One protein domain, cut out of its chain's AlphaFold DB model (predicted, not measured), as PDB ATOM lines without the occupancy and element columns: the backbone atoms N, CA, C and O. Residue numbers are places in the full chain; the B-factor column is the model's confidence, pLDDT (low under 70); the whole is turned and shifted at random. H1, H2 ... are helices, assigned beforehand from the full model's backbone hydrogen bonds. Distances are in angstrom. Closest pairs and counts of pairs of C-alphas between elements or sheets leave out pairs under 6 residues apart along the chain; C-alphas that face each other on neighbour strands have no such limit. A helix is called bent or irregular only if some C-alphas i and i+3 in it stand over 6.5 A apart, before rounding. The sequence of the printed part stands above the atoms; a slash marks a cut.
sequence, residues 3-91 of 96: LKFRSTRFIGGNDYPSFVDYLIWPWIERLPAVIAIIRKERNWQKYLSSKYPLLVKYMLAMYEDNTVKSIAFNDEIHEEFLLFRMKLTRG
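Overview. This is residues 3 to 91 of the 96 residues of the protein "Glutathione S transferase O3-like protein" of Leptotrombidium deliense (UniProt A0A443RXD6). Four helices, H2 to H5, make a four-sided frame with few contacts between them; H1 and a long loop lie at one end of the whole, and H7 packs on H3 at the other, its final residues sticking out with residues 84 to 91 free. H6, short, follows the end of H5 and lies near H2. The printed part has 89 residues with seven named helices, H1 to H7 in order along it, and no named strand; the class is all helix. It is only just compact, close to loose, with a radius of gyration of the C-alphas of 14.2 A, and its outline is elongated, spanning 45 by 28 by 18 A.

Arrangement. H1, residues 3 to 6, is close but not clearly touching H5, residues 53 to 64; their closest C-alphas, of Leu 3 and Leu 54, are 7.1 A apart. H2, residues 19 to 29, only just touches H5, with 3 pairs of C-alphas within 8 A, the closest those of Ile 28 and Met 59 at 7.6 A; H5 does so with residues 59 to 62 alone, about perpendicular at 77 degrees. H2 and H3, residues 31 to 39, meet only through their link. H3 only just touches H4, residues 44 to 49, with 3 pairs of C-alphas within 8 A, the closest those of Pro 32 and Trp 44 at 5.4 A, about perpendicular at 82 degrees. H4 touches H5, which does so with residues 55 to 56 alone; the closest C-alphas, of Ser 49 and Val 56, are 6.2 A apart, at a steep tilt of 50 degrees, opposite ways. H6, residues 66 to 71, is close but not clearly touching H5, the C-alphas of Tyr 63 and Lys 69 being closest at 5.7 A, and is near H2. H7, residues 75 to 90, touches H3 at a steep tilt of 53 degrees, the same way, with the closest C-alphas, of Ala 33 and Glu 79, 4.6 A apart. Every O i to N i+4 pair is within hydrogen-bond range in H3, H4, H5 and H7, against 5 of 7 in H2 and 1 of 2 in H6; H1 is too short for such a pair.

Along the chain. H1 begins at C-alpha 3 (-24.219, 30.552, 54.065). H2 is 15.8 A long and irregular: C-alphas 23 and 26 are 7.3 A apart. H5 measures 17.1 A and begins at C-alpha 53 (-16.198, 32.489, 47.206). H3 measures 10.9 A; H1, H4 and H6 are shorter. H7, 22.6 A, ends at C-alpha 90 (-33.106, 21.285, 19.069).

Size, cuts and confidence. The C-alphas of Asp 15 and Gly 91, 46.5 A apart, are the two farthest apart. The link from H1 to H2 is long; the others are tight. The printed part has no cut, and no printed residue is under 70 in pLDDT.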
ATOM      1  N   LEU A   3     -25.575  30.791  53.543       77.19
ATOM      2  CA  LEU A   3     -24.219  30.552  54.065       77.19
ATOM      3  C   LEU A   3     -23.579  31.804  54.689       77.19
ATOM      4  O   LEU A   3     -22.917  31.720  55.718       77.19
ATOM      5  N   LYS A   4     -23.798  32.984  54.092       75.75
ATOM      6  CA  LYS A   4     -23.262  34.253  54.613       75.75
ATOM      7  C   LYS A   4     -23.959  34.669  55.909       75.75
ATOM      8  O   LYS A   4     -23.323  35.262  56.766       75.75
ATOM      9  N   PHE A   5     -25.258  34.400  56.022       78.06
ATOM     10  CA  PHE A   5     -26.032  34.748  57.211       78.06
ATOM     11  C   PHE A   5     -25.717  33.800  58.372       78.06
ATOM     12  O   PHE A   5     -25.481  34.244  59.489       78.06
ATOM     13  N   ARG A   6     -25.648  32.497  58.085       78.88
ATOM     14  CA  ARG A   6     -25.426  31.448  59.087       78.88
ATOM     15  C   ARG A   6     -23.969  31.324  59.520       78.88
ATOM     16  O   ARG A   6     -23.712  30.849  60.616       78.88
ATOM     17  N   SER A   7     -23.022  31.773  58.688       81.50
ATOM     18  CA  SER A   7     -21.576  31.623  58.923       81.50
ATOM     19  C   SER A   7     -21.159  30.169  59.181       81.50
ATOM     20  O   SER A   7     -20.231  29.902  59.942       81.50
ATOM     21  N   THR A   8     -21.858  29.234  58.536       85.56
ATOM     22  CA  THR A   8     -21.645  27.792  58.655       85.56
ATOM     23  C   THR A   8     -20.998  27.198  57.402       85.56
ATOM     24  O   THR A   8     -21.086  27.767  56.310       85.56
ATOM     25  N   ARG A   9     -20.345  26.040  57.555       87.94
ATOM     26  CA  ARG A   9     -19.715  25.268  56.472       87.94
ATOM     27  C   ARG A   9     -20.742  24.737  55.469       87.94
ATOM     28  O   ARG A   9     -20.516  24.840  54.265       87.94
ATOM     29  N   PHE A  10     -21.861  24.221  55.968       91.69
ATOM     30  CA  PHE A  10     -23.019  23.760  55.203       91.69
ATOM     31  C   PHE A  10     -24.232  24.647  55.506       91.69
ATOM     32  O   PHE A  10     -24.220  25.440  56.449       91.69
ATOM     33  N   ILE A  11     -25.304  24.549  54.727       88.69
ATOM     34  CA  ILE A  11     -26.521  25.344  54.945       88.69
ATOM     35  C   ILE A  11     -27.225  24.914  56.235       88.69
ATOM     36  O   ILE A  11     -27.740  25.767  56.966       88.69
ATOM     37  N   GLY A  12     -27.237  23.614  56.543       84.75
ATOM     38  CA  GLY A  12     -27.871  23.111  57.763       84.75
ATOM     39  C   GLY A  12     -27.002  23.077  59.015       84.75
ATOM     40  O   GLY A  12     -27.539  22.812  60.087       84.75
ATOM     41  N   GLY A  13     -25.697  23.342  58.924       87.62
ATOM     42  CA  GLY A  13     -24.799  23.256  60.078       87.62
ATOM     43  C   GLY A  13     -23.316  23.301  59.718       87.62
ATOM     44  O   GLY A  13     -22.949  23.547  58.572       87.62
ATOM     45  N   ASN A  14     -22.449  23.099  60.713       84.06
ATOM     46  CA  ASN A  14     -20.994  23.176  60.532       84.06
ATOM     47  C   ASN A  14     -20.319  21.822  60.301       84.06
ATOM     48  O   ASN A  14     -19.398  21.742  59.489       84.06
ATOM     49  N   ASP A  15     -20.760  20.786  61.007       86.56
ATOM     50  CA  ASP A  15     -19.979  19.551  61.103       86.56
ATOM     51  C   ASP A  15     -20.264  18.589  59.946       86.56
ATOM     52  O   ASP A  15     -19.337  18.004  59.390       86.56
ATOM     53  N   TYR A  16     -21.532  18.488  59.531       89.56
ATOM     54  CA  TYR A  16     -21.985  17.572  58.484       89.56
ATOM     55  C   TYR A  16     -23.031  18.231  57.578       89.56
ATOM     56  O   TYR A  16     -23.792  19.084  58.060       89.56
ATOM     57  N   PRO A  17     -23.114  17.837  56.291       93.38
ATOM     58  CA  PRO A  17     -24.238  18.216  55.454       93.38
ATOM     59  C   PRO A  17     -25.539  17.710  56.073       93.38
ATOM     60  O   PRO A  17     -25.634  16.596  56.587       93.38
ATOM     61  N   SER A  18     -26.562  18.546  56.026       92.75
ATOM     62  CA  SER A  18     -27.899  18.198  56.486       92.75
ATOM     63  C   SER A  18     -28.799  17.823  55.309       92.75
ATOM     64  O   SER A  18     -28.419  17.914  54.141       92.75
ATOM     65  N   PHE A  19     -30.052  17.479  55.606       94.06
ATOM     66  CA  PHE A  19     -31.047  17.159  54.587       94.06
ATOM     67  C   PHE A  19     -31.177  18.238  53.499       94.06
ATOM     68  O   PHE A  19     -31.261  17.901  52.321       94.06
ATOM     69  N   VAL A  20     -31.138  19.530  53.858       94.06
ATOM     70  CA  VAL A  20     -31.256  20.603  52.856       94.06
ATOM     71  C   VAL A  20     -30.058  20.633  51.907       94.06
ATOM     72  O   VAL A  20     -30.236  20.900  50.724       94.06
ATOM     73  N   ASP A  21     -28.862  20.310  52.400       95.81
ATOM     74  CA  ASP A  21     -27.635  20.305  51.607       95.81
ATOM     75  C   ASP A  21     -27.698  19.211  50.537       95.81
ATOM     76  O   ASP A  21     -27.495  19.483  49.352       95.81
ATOM     77  N   TYR A  22     -28.101  17.998  50.930       96.44
ATOM     78  CA  TYR A  22     -28.315  16.886  50.001       96.44
ATOM     79  C   TYR A  22     -29.454  17.155  49.013       96.44
ATOM     80  O   TYR A  22     -29.349  16.795  47.843       96.44
ATOM     81  N   LEU A  23     -30.524  17.822  49.452       96.00
ATOM     82  CA  LEU A  23     -31.650  18.156  48.586       96.00
ATOM     83  C   LEU A  23     -31.330  19.205  47.530       96.00
ATOM     84  O   LEU A  23     -32.060  19.270  46.558       96.00
ATOM     85  N   ILE A  24     -30.313  20.046  47.692       95.69
ATOM     86  CA  ILE A  24     -29.955  21.029  46.656       95.69
ATOM     87  C   ILE A  24     -28.712  20.623  45.868       95.69
ATOM     88  O   ILE A  24     -28.481  21.143  44.772       95.69
ATOM     89  N   TRP A  25     -27.913  19.702  46.413       96.38
ATOM     90  CA  TRP A  25     -26.633  19.302  45.845       96.38
ATOM     91  C   TRP A  25     -26.697  18.896  44.369       96.38
ATOM     92  O   TRP A  25     -25.889  19.431  43.612       96.38
ATOM     93  N   PRO A  26     -27.668  18.084  43.899       95.62
ATOM     94  CA  PRO A  26     -27.704  17.665  42.497       95.62
ATOM     95  C   PRO A  26     -27.724  18.843  41.510       95.62
ATOM     96  O   PRO A  26     -27.152  18.777  40.423       95.62
ATOM     97  N   TRP A  27     -28.359  19.959  41.868       95.31
ATOM     98  CA  TRP A  27     -28.376  21.143  41.008       95.31
ATOM     99  C   TRP A  27     -27.056  21.914  41.056       95.31
ATOM    100  O   TRP A  27     -26.616  22.435  40.032       95.31
ATOM    101  N   ILE A  28     -26.418  21.976  42.226       96.06
ATOM    102  CA  ILE A  28     -25.143  22.678  42.430       96.06
ATOM    103  C   ILE A  28     -23.984  21.923  41.772       96.06
ATOM    104  O   ILE A  28     -23.153  22.543  41.114       96.06
ATOM    105  N   GLU A  29     -23.972  20.598  41.883       96.62
ATOM    106  CA  GLU A  29     -22.995  19.694  41.265       96.62
ATOM    107  C   GLU A  29     -22.876  19.897  39.746       96.62
ATOM    108  O   GLU A  29     -21.806  19.740  39.175       96.62
ATOM    109  N   ARG A  30     -23.959  20.317  39.079       96.25
ATOM    110  CA  ARG A  30     -23.992  20.544  37.623       96.25
ATOM    111  C   ARG A  30     -23.488  21.927  37.200       96.25
ATOM    112  O   ARG A  30     -23.361  22.188  36.002       96.25
ATOM    113  N   LEU A  31     -23.213  22.836  38.140       96.00
ATOM    114  CA  LEU A  31     -22.748  24.190  37.820       96.00
ATOM    115  C   LEU A  31     -21.448  24.221  37.001       96.00
ATOM    116  O   LEU A  31     -21.413  25.011  36.055       96.00
ATOM    117  N   PRO A  32     -20.413  23.404  37.287       96.50
ATOM    118  CA  PRO A  32     -19.202  23.347  36.471       96.50
ATOM    119  C   PRO A  32     -19.490  23.121  34.984       96.50
ATOM    120  O   PRO A  32     -19.068  23.920  34.149       96.50
ATOM    121  N   ALA A  33     -20.305  22.113  34.665       96.56
ATOM    122  CA  ALA A  33     -20.707  21.800  33.297       96.56
ATOM    123  C   ALA A  33     -21.493  22.949  32.644       96.56
ATOM    124  O   ALA A  33     -21.233  23.335  31.505       96.56
ATOM    125  N   VAL A  34     -22.429  23.561  33.376       95.19
ATOM    126  CA  VAL A  34     -23.203  24.709  32.877       95.19
ATOM    127  C   VAL A  34     -22.298  25.913  32.586       95.19
ATOM    128  O   VAL A  34     -22.480  26.593  31.573       95.19
ATOM    129  N   ILE A  35     -21.313  26.185  33.445       95.75
ATOM    130  CA  ILE A  35     -20.333  27.260  33.245       95.75
ATOM    131  C   ILE A  35     -19.465  26.955  32.018       95.75
ATOM    132  O   ILE A  35     -19.306  27.835  31.166       95.75
ATOM    133  N   ALA A  36     -18.990  25.717  31.868       96.12
ATOM    134  CA  ALA A  36     -18.216  25.292  30.707       96.12
ATOM    135  C   ALA A  36     -18.990  25.493  29.395       96.12
ATOM    136  O   ALA A  36     -18.467  26.103  28.465       96.12
ATOM    137  N   ILE A  37     -20.263  25.090  29.336       95.06
ATOM    138  CA  ILE A  37     -21.082  25.195  28.118       95.06
ATOM    139  C   ILE A  37     -21.477  26.649  27.820       95.06
ATOM    140  O   ILE A  37     -21.284  27.141  26.708       95.06
ATOM    141  N   ILE A  38     -22.065  27.348  28.796       93.69
ATOM    142  CA  ILE A  38     -22.699  28.657  28.566       93.69
ATOM    143  C   ILE A  38     -21.671  29.788  28.585       93.69
ATOM    144  O   ILE A  38     -21.772  30.738  27.807       93.69
ATOM    145  N   ARG A  39     -20.696  29.724  29.498       93.38
ATOM    146  CA  ARG A  39     -19.677  30.771  29.669       93.38
ATOM    147  C   ARG A  39     -18.375  30.458  28.946       93.38
ATOM    148  O   ARG A  39     -17.548  31.360  28.862       93.38
ATOM    149  N   LYS A  40     -18.214  29.245  28.402       94.19
ATOM    150  CA  LYS A  40     -16.972  28.788  27.757       94.19
ATOM    151  C   LYS A  40     -15.758  28.908  28.686       94.19
ATOM    152  O   LYS A  40     -14.663  29.229  28.242       94.19
ATOM    153  N   GLU A  41     -15.970  28.669  29.981       94.31
ATOM    154  CA  GLU A  41     -14.944  28.744  31.024       94.31
ATOM    155  C   GLU A  41     -14.822  27.384  31.714       94.31
ATOM    156  O   GLU A  41     -15.777  26.899  32.314       94.31
ATOM    157  N   ARG A  42     -13.643  26.767  31.612       91.69
ATOM    158  CA  ARG A  42     -13.359  25.434  32.163       91.69
ATOM    159  C   ARG A  42     -12.939  25.494  33.627       91.69
ATOM    160  O   ARG A  42     -13.201  24.569  34.387       91.69
ATOM    161  N   ASN A  43     -12.323  26.594  34.053       94.69
ATOM    162  CA  ASN A  43     -11.941  26.806  35.439       94.69
ATOM    163  C   ASN A  43     -13.103  27.435  36.220       94.69
ATOM    164  O   ASN A  43     -13.108  28.627  36.556       94.69
ATOM    165  N   TRP A  44     -14.106  26.609  36.523       94.56
ATOM    166  CA  TRP A  44     -15.288  27.032  37.273       94.56
ATOM    167  C   TRP A  44     -14.933  27.574  38.663       94.56
ATOM    168  O   TRP A  44     -15.574  28.518  39.129       94.56
ATOM    169  N   GLN A  45     -13.890  27.036  39.310       95.25
ATOM    170  CA  GLN A  45     -13.447  27.486  40.631       95.25
ATOM    171  C   GLN A  45     -12.974  28.934  40.574       95.25
ATOM    172  O   GLN A  45     -13.420  29.752  41.377       95.25
ATOM    173  N   LYS A  46     -12.128  29.288  39.600       94.50
ATOM    174  CA  LYS A  46     -11.678  30.670  39.385       94.50
ATOM    175  C   LYS A  46     -12.854  31.582  39.047       94.50
ATOM    176  O   LYS A  46     -12.971  32.667  39.620       94.50
ATOM    177  N   TYR A  47     -13.741  31.130  38.160       93.81
ATOM    178  CA  TYR A  47     -14.931  31.881  37.766       93.81
ATOM    179  C   TYR A  47     -15.810  32.227  38.971       93.81
ATOM    180  O   TYR A  47     -16.103  33.400  39.219       93.81
ATOM    181  N   LEU A  48     -16.189  31.217  39.759       94.19
ATOM    182  CA  LEU A  48     -17.057  31.391  40.916       94.19
ATOM    183  C   LEU A  48     -16.345  32.073  42.078       94.19
ATOM    184  O   LEU A  48     -16.979  32.878  42.745       94.19
ATOM    185  N   SER A  49     -15.051  31.848  42.309       93.69
ATOM    186  CA  SER A  49     -14.341  32.445  43.453       93.69
ATOM    187  C   SER A  49     -14.353  33.972  43.422       93.69
ATOM    188  O   SER A  49     -14.423  34.601  44.473       93.69
ATOM    189  N   SER A  50     -14.349  34.572  42.227       90.88
ATOM    190  CA  SER A  50     -14.407  36.030  42.070       90.88
ATOM    191  C   SER A  50     -15.738  36.652  42.521       90.88
ATOM    192  O   SER A  50     -15.761  37.806  42.945       90.88
ATOM    193  N   LYS A  51     -16.848  35.903  42.447       88.75
ATOM    194  CA  LYS A  51     -18.213  36.410  42.705       88.75
ATOM    195  C   LYS A  51     -18.882  35.774  43.923       88.75
ATOM    196  O   LYS A  51     -19.636  36.429  44.637       88.75
ATOM    197  N   TYR A  52     -18.606  34.498  44.154       93.75
ATOM    198  CA  TYR A  52     -19.262  33.616  45.114       93.75
ATOM    199  C   TYR A  52     -18.238  32.715  45.837       93.75
ATOM    200  O   TYR A  52     -18.358  31.490  45.802       93.75
ATOM    201  N   PRO A  53     -17.238  33.279  46.538       93.31
ATOM    202  CA  PRO A  53     -16.198  32.489  47.206       93.31
ATOM    203  C   PRO A  53     -16.754  31.532  48.273       93.31
ATOM    204  O   PRO A  53     -16.213  30.449  48.477       93.31
ATOM    205  N   LEU A  54     -17.861  31.895  48.933       93.12
ATOM    206  CA  LEU A  54     -18.540  31.012  49.888       93.12
ATOM    207  C   LEU A  54     -19.189  29.802  49.207       93.12
ATOM    208  O   LEU A  54     -19.179  28.719  49.780       93.12
ATOM    209  N   LEU A  55     -19.708  29.968  47.986       94.38
ATOM    210  CA  LEU A  55     -20.263  28.856  47.215       94.38
ATOM    211  C   LEU A  55     -19.166  27.862  46.843       94.38
ATOM    212  O   LEU A  55     -19.365  26.666  46.988       94.38
ATOM    213  N   VAL A  56     -17.999  28.356  46.421       96.00
ATOM    214  CA  VAL A  56     -16.856  27.492  46.094       96.00
ATOM    215  C   VAL A  56     -16.425  26.687  47.317       96.00
ATOM    216  O   VAL A  56     -16.283  25.473  47.222       96.00
ATOM    217  N   LYS A  57     -16.293  27.332  48.483       94.81
ATOM    218  CA  LYS A  57     -15.973  26.631  49.738       94.81
ATOM    219  C   LYS A  57     -17.013  25.565  50.092       94.81
ATOM    220  O   LYS A  57     -16.635  24.458  50.456       94.81
ATOM    221  N   TYR A  58     -18.298  25.891  49.956       95.94
ATOM    222  CA  TYR A  58     -19.392  24.947  50.177       95.94
ATOM    223  C   TYR A  58     -19.324  23.753  49.217       95.94
ATOM    224  O   TYR A  58     -19.420  22.613  49.654       95.94
ATOM    225  N   MET A  59     -19.099  23.998  47.922       96.19
ATOM    226  CA  MET A  59     -18.979  22.933  46.923       96.19
ATOM    227  C   MET A  59     -17.813  21.998  47.234       96.19
ATOM    228  O   MET A  59     -17.998  20.788  47.231       96.19
ATOM    229  N   LEU A  60     -16.638  22.546  47.555       95.75
ATOM    230  CA  LEU A  60     -15.476  21.742  47.937       95.75
ATOM    231  C   LEU A  60     -15.759  20.901  49.189       95.75
ATOM    232  O   LEU A  60     -15.431  19.721  49.210       95.75
ATOM    233  N   ALA A  61     -16.437  21.469  50.191       96.06
ATOM    234  CA  ALA A  61     -16.844  20.725  51.381       96.06
ATOM    235  C   ALA A  61     -17.854  19.604  51.071       96.06
ATOM    236  O   ALA A  61     -17.767  18.537  51.667       96.06
ATOM    237  N   MET A  62     -18.790  19.821  50.143       96.81
ATOM    238  CA  MET A  62     -19.734  18.787  49.708       96.81
ATOM    239  C   MET A  62     -19.046  17.671  48.918       96.81
ATOM    240  O   MET A  62     -19.377  16.513  49.117       96.81
ATOM    241  N   TYR A  63     -18.050  17.973  48.080       95.69
ATOM    242  CA  TYR A  63     -17.270  16.933  47.389       95.69
ATOM    243  C   TYR A  63     -16.424  16.064  48.339       95.69
ATOM    244  O   TYR A  63     -16.056  14.945  47.982       95.69
ATOM    245  N   GLU A  64     -16.104  16.559  49.539       95.56
ATOM    246  CA  GLU A  64     -15.422  15.786  50.586       95.56
ATOM    247  C   GLU A  64     -16.367  14.850  51.359       95.56
ATOM    248  O   GLU A  64     -15.892  13.914  52.003       95.56
ATOM    249  N   ASP A  65     -17.684  15.073  51.300       95.94
ATOM    250  CA  ASP A  65     -18.672  14.223  51.963       95.94
ATOM    251  C   ASP A  65     -18.723  12.822  51.332       95.94
ATOM    252  O   ASP A  65     -18.738  12.664  50.111       95.94
ATOM    253  N   ASN A  66     -18.782  11.781  52.168       95.50
ATOM    254  CA  ASN A  66     -18.729  10.391  51.704       95.50
ATOM    255  C   ASN A  66     -19.936  10.002  50.838       95.50
ATOM    256  O   ASN A  66     -19.769   9.284  49.850       95.50
ATOM    257  N   THR A  67     -21.141  10.461  51.197       94.75
ATOM    258  CA  THR A  67     -22.364  10.151  50.450       94.75
ATOM    259  C   THR A  67     -22.307  10.799  49.079       94.75
ATOM    260  O   THR A  67     -22.466  10.100  48.079       94.75
ATOM    261  N   VAL A  68     -21.987  12.093  49.020       96.12
ATOM    262  CA  VAL A  68     -21.790  12.812  47.755       96.12
ATOM    263  C   VAL A  68     -20.716  12.140  46.907       96.12
ATOM    264  O   VAL A  68     -20.978  11.768  45.767       96.12
ATOM    265  N   LYS A  69     -19.526  11.913  47.466       95.44
ATOM    266  CA  LYS A  69     -18.383  11.354  46.740       95.44
ATOM    267  C   LYS A  69     -18.667   9.981  46.128       95.44
ATOM    268  O   LYS A  69     -18.133   9.673  45.068       95.44
ATOM    269  N   SER A  70     -19.501   9.162  46.773       96.31
ATOM    270  CA  SER A  70     -19.865   7.829  46.271       96.31
ATOM    271  C   SER A  70     -20.754   7.836  45.023       96.31
ATOM    272  O   SER A  70     -20.788   6.835  44.309       96.31
ATOM    273  N   ILE A  71     -21.463   8.939  44.762       95.06
ATOM    274  CA  ILE A  71     -22.410   9.067  43.643       95.06
ATOM    275  C   ILE A  71     -22.062  10.208  42.683       95.06
ATOM    276  O   ILE A  71     -22.736  10.367  41.667       95.06
ATOM    277  N   ALA A  72     -21.050  11.013  43.013       93.31
ATOM    278  CA  ALA A  72     -20.648  12.156  42.217       93.31
ATOM    279  C   ALA A  72     -20.091  11.708  40.864       93.31
ATOM    280  O   ALA A  72     -19.284  10.778  40.773       93.31
ATOM    281  N   PHE A  73     -20.496  12.410  39.813       93.81
ATOM    282  CA  PHE A  73     -19.919  12.258  38.482       93.81
ATOM    283  C   PHE A  73     -18.888  13.358  38.232       93.81
ATOM    284  O   PHE A  73     -18.880  14.391  38.903       93.81
ATOM    285  N   ASN A  74     -17.996  13.132  37.270       92.81
ATOM    286  CA  ASN A  74     -17.073  14.173  36.837       92.81
ATOM    287  C   ASN A  74     -17.815  15.275  36.052       92.81
ATOM    288  O   ASN A  74     -18.916  15.081  35.520       92.81
ATOM    289  N   ASP A  75     -17.181  16.443  35.976       92.44
ATOM    290  CA  ASP A  75     -17.745  17.610  35.301       92.44
ATOM    291  C   ASP A  75     -17.970  17.324  33.800       92.44
ATOM    292  O   ASP A  75     -18.947  17.802  33.216       92.44
ATOM    293  N   GLU A  76     -17.115  16.496  33.187       93.56
ATOM    294  CA  GLU A  76     -17.191  16.113  31.774       93.56
ATOM    295  C   GLU A  76     -18.437  15.279  31.446       93.56
ATOM    296  O   GLU A  76     -19.121  15.583  30.471       93.56
ATOM    297  N   ILE A  77     -18.801  14.287  32.270       95.56
ATOM    298  CA  ILE A  77     -20.019  13.481  32.070       95.56
ATOM    299  C   ILE A  77     -21.255  14.379  32.141       95.56
ATOM    300  O   ILE A  77     -22.191  14.234  31.348       95.56
ATOM    301  N   HIS A  78     -21.279  15.331  33.078       96.06
ATOM    302  CA  HIS A  78     -22.372  16.293  33.164       96.06
ATOM    303  C   HIS A  78     -22.445  17.200  31.932       96.06
ATOM    304  O   HIS A  78     -23.545  17.467  31.443       96.06
ATOM    305  N   GLU A  79     -21.307  17.651  31.407       95.38
ATOM    306  CA  GLU A  79     -21.257  18.444  30.180       95.38
ATOM    307  C   GLU A  79     -21.753  17.656  28.966       95.38
ATOM    308  O   GLU A  79     -22.628  18.139  28.245       95.38
ATOM    309  N   GLU A  80     -21.246  16.439  28.763       95.25
ATOM    310  CA  GLU A  80     -21.658  15.556  27.670       95.25
ATOM    311  C   GLU A  80     -23.165  15.304  27.707       95.25
ATOM    312  O   GLU A  80     -23.857  15.493  26.702       95.25
ATOM    313  N   PHE A  81     -23.703  14.963  28.882       94.94
ATOM    314  CA  PHE A  81     -25.133  14.742  29.064       94.94
ATOM    315  C   PHE A  81     -25.966  15.992  28.743       94.94
ATOM    316  O   PHE A  81     -26.998  15.902  28.068       94.94
ATOM    317  N   LEU A  82     -25.537  17.171  29.207       94.38
ATOM    318  CA  LEU A  82     -26.244  18.425  28.943       94.38
ATOM    319  C   LEU A  82     -26.203  18.787  27.455       94.38
ATOM    320  O   LEU A  82     -27.243  19.129  26.892       94.38
ATOM    321  N   LEU A  83     -25.049  18.662  26.798       94.31
ATOM    322  CA  LEU A  83     -24.915  18.897  25.358       94.31
ATOM    323  C   LEU A  83     -25.778  17.925  24.550       94.31
ATOM    324  O   LEU A  83     -26.489  18.353  23.639       94.31
ATOM    325  N   PHE A  84     -25.774  16.641  24.912       94.25
ATOM    326  CA  PHE A  84     -26.635  15.626  24.311       94.25
ATOM    327  C   PHE A  84     -28.120  16.001  24.429       94.25
ATOM    328  O   PHE A  84     -28.846  16.016  23.432       94.25
ATOM    329  N   ARG A  85     -28.577  16.401  25.625       92.56
ATOM    330  CA  ARG A  85     -29.958  16.866  25.840       92.56
ATOM    331  C   ARG A  85     -30.285  18.129  25.050       92.56
ATOM    332  O   ARG A  85     -31.396  18.238  24.527       92.56
ATOM    333  N   MET A  86     -29.353  19.074  24.940       91.00
ATOM    334  CA  MET A  86     -29.543  20.296  24.152       91.00
ATOM    335  C   MET A  86     -29.698  19.991  22.657       91.00
ATOM    336  O   MET A  86     -30.602  20.547  22.038       91.00
ATOM    337  N   LYS A  87     -28.883  19.085  22.101       91.88
ATOM    338  CA  LYS A  87     -28.996  18.614  20.706       91.88
ATOM    339  C   LYS A  87     -30.352  17.960  20.440       91.88
ATOM    340  O   LYS A  87     -31.058  18.354  19.516       91.88
ATOM    341  N   LEU A  88     -30.765  17.042  21.318       90.50
ATOM    342  CA  LEU A  88     -32.079  16.394  21.241       90.50
ATOM    343  C   LEU A  88     -33.234  17.401  21.261       90.50
ATOM    344  O   LEU A  88     -34.169  17.290  20.477       90.50
ATOM    345  N   THR A  89     -33.161  18.403  22.141       88.62
ATOM    346  CA  THR A  89     -34.214  19.424  22.270       88.62
ATOM    347  C   THR A  89     -34.292  20.326  21.033       88.62
ATOM    348  O   THR A  89     -35.358  20.847  20.719       88.62
ATOM    349  N   ARG A  90     -33.177  20.509  20.316       88.06
ATOM    350  CA  ARG A  90     -33.106  21.285  19.069       88.06
ATOM    351  C   ARG A  90     -33.518  20.490  17.828       88.06
ATOM    352  O   ARG A  90     -33.739  21.100  16.788       88.06
ATOM    353  N   GLY A  91     -33.660  19.168  17.939       82.62
ATOM    354  CA  GLY A  91     -33.923  18.286  16.802       82.62
ATOM    355  C   GLY A  91     -32.687  18.021  15.936       82.62
ATOM    356  O   GLY A  91     -32.830  17.632  14.777       82.62
TER     357      GLY A  91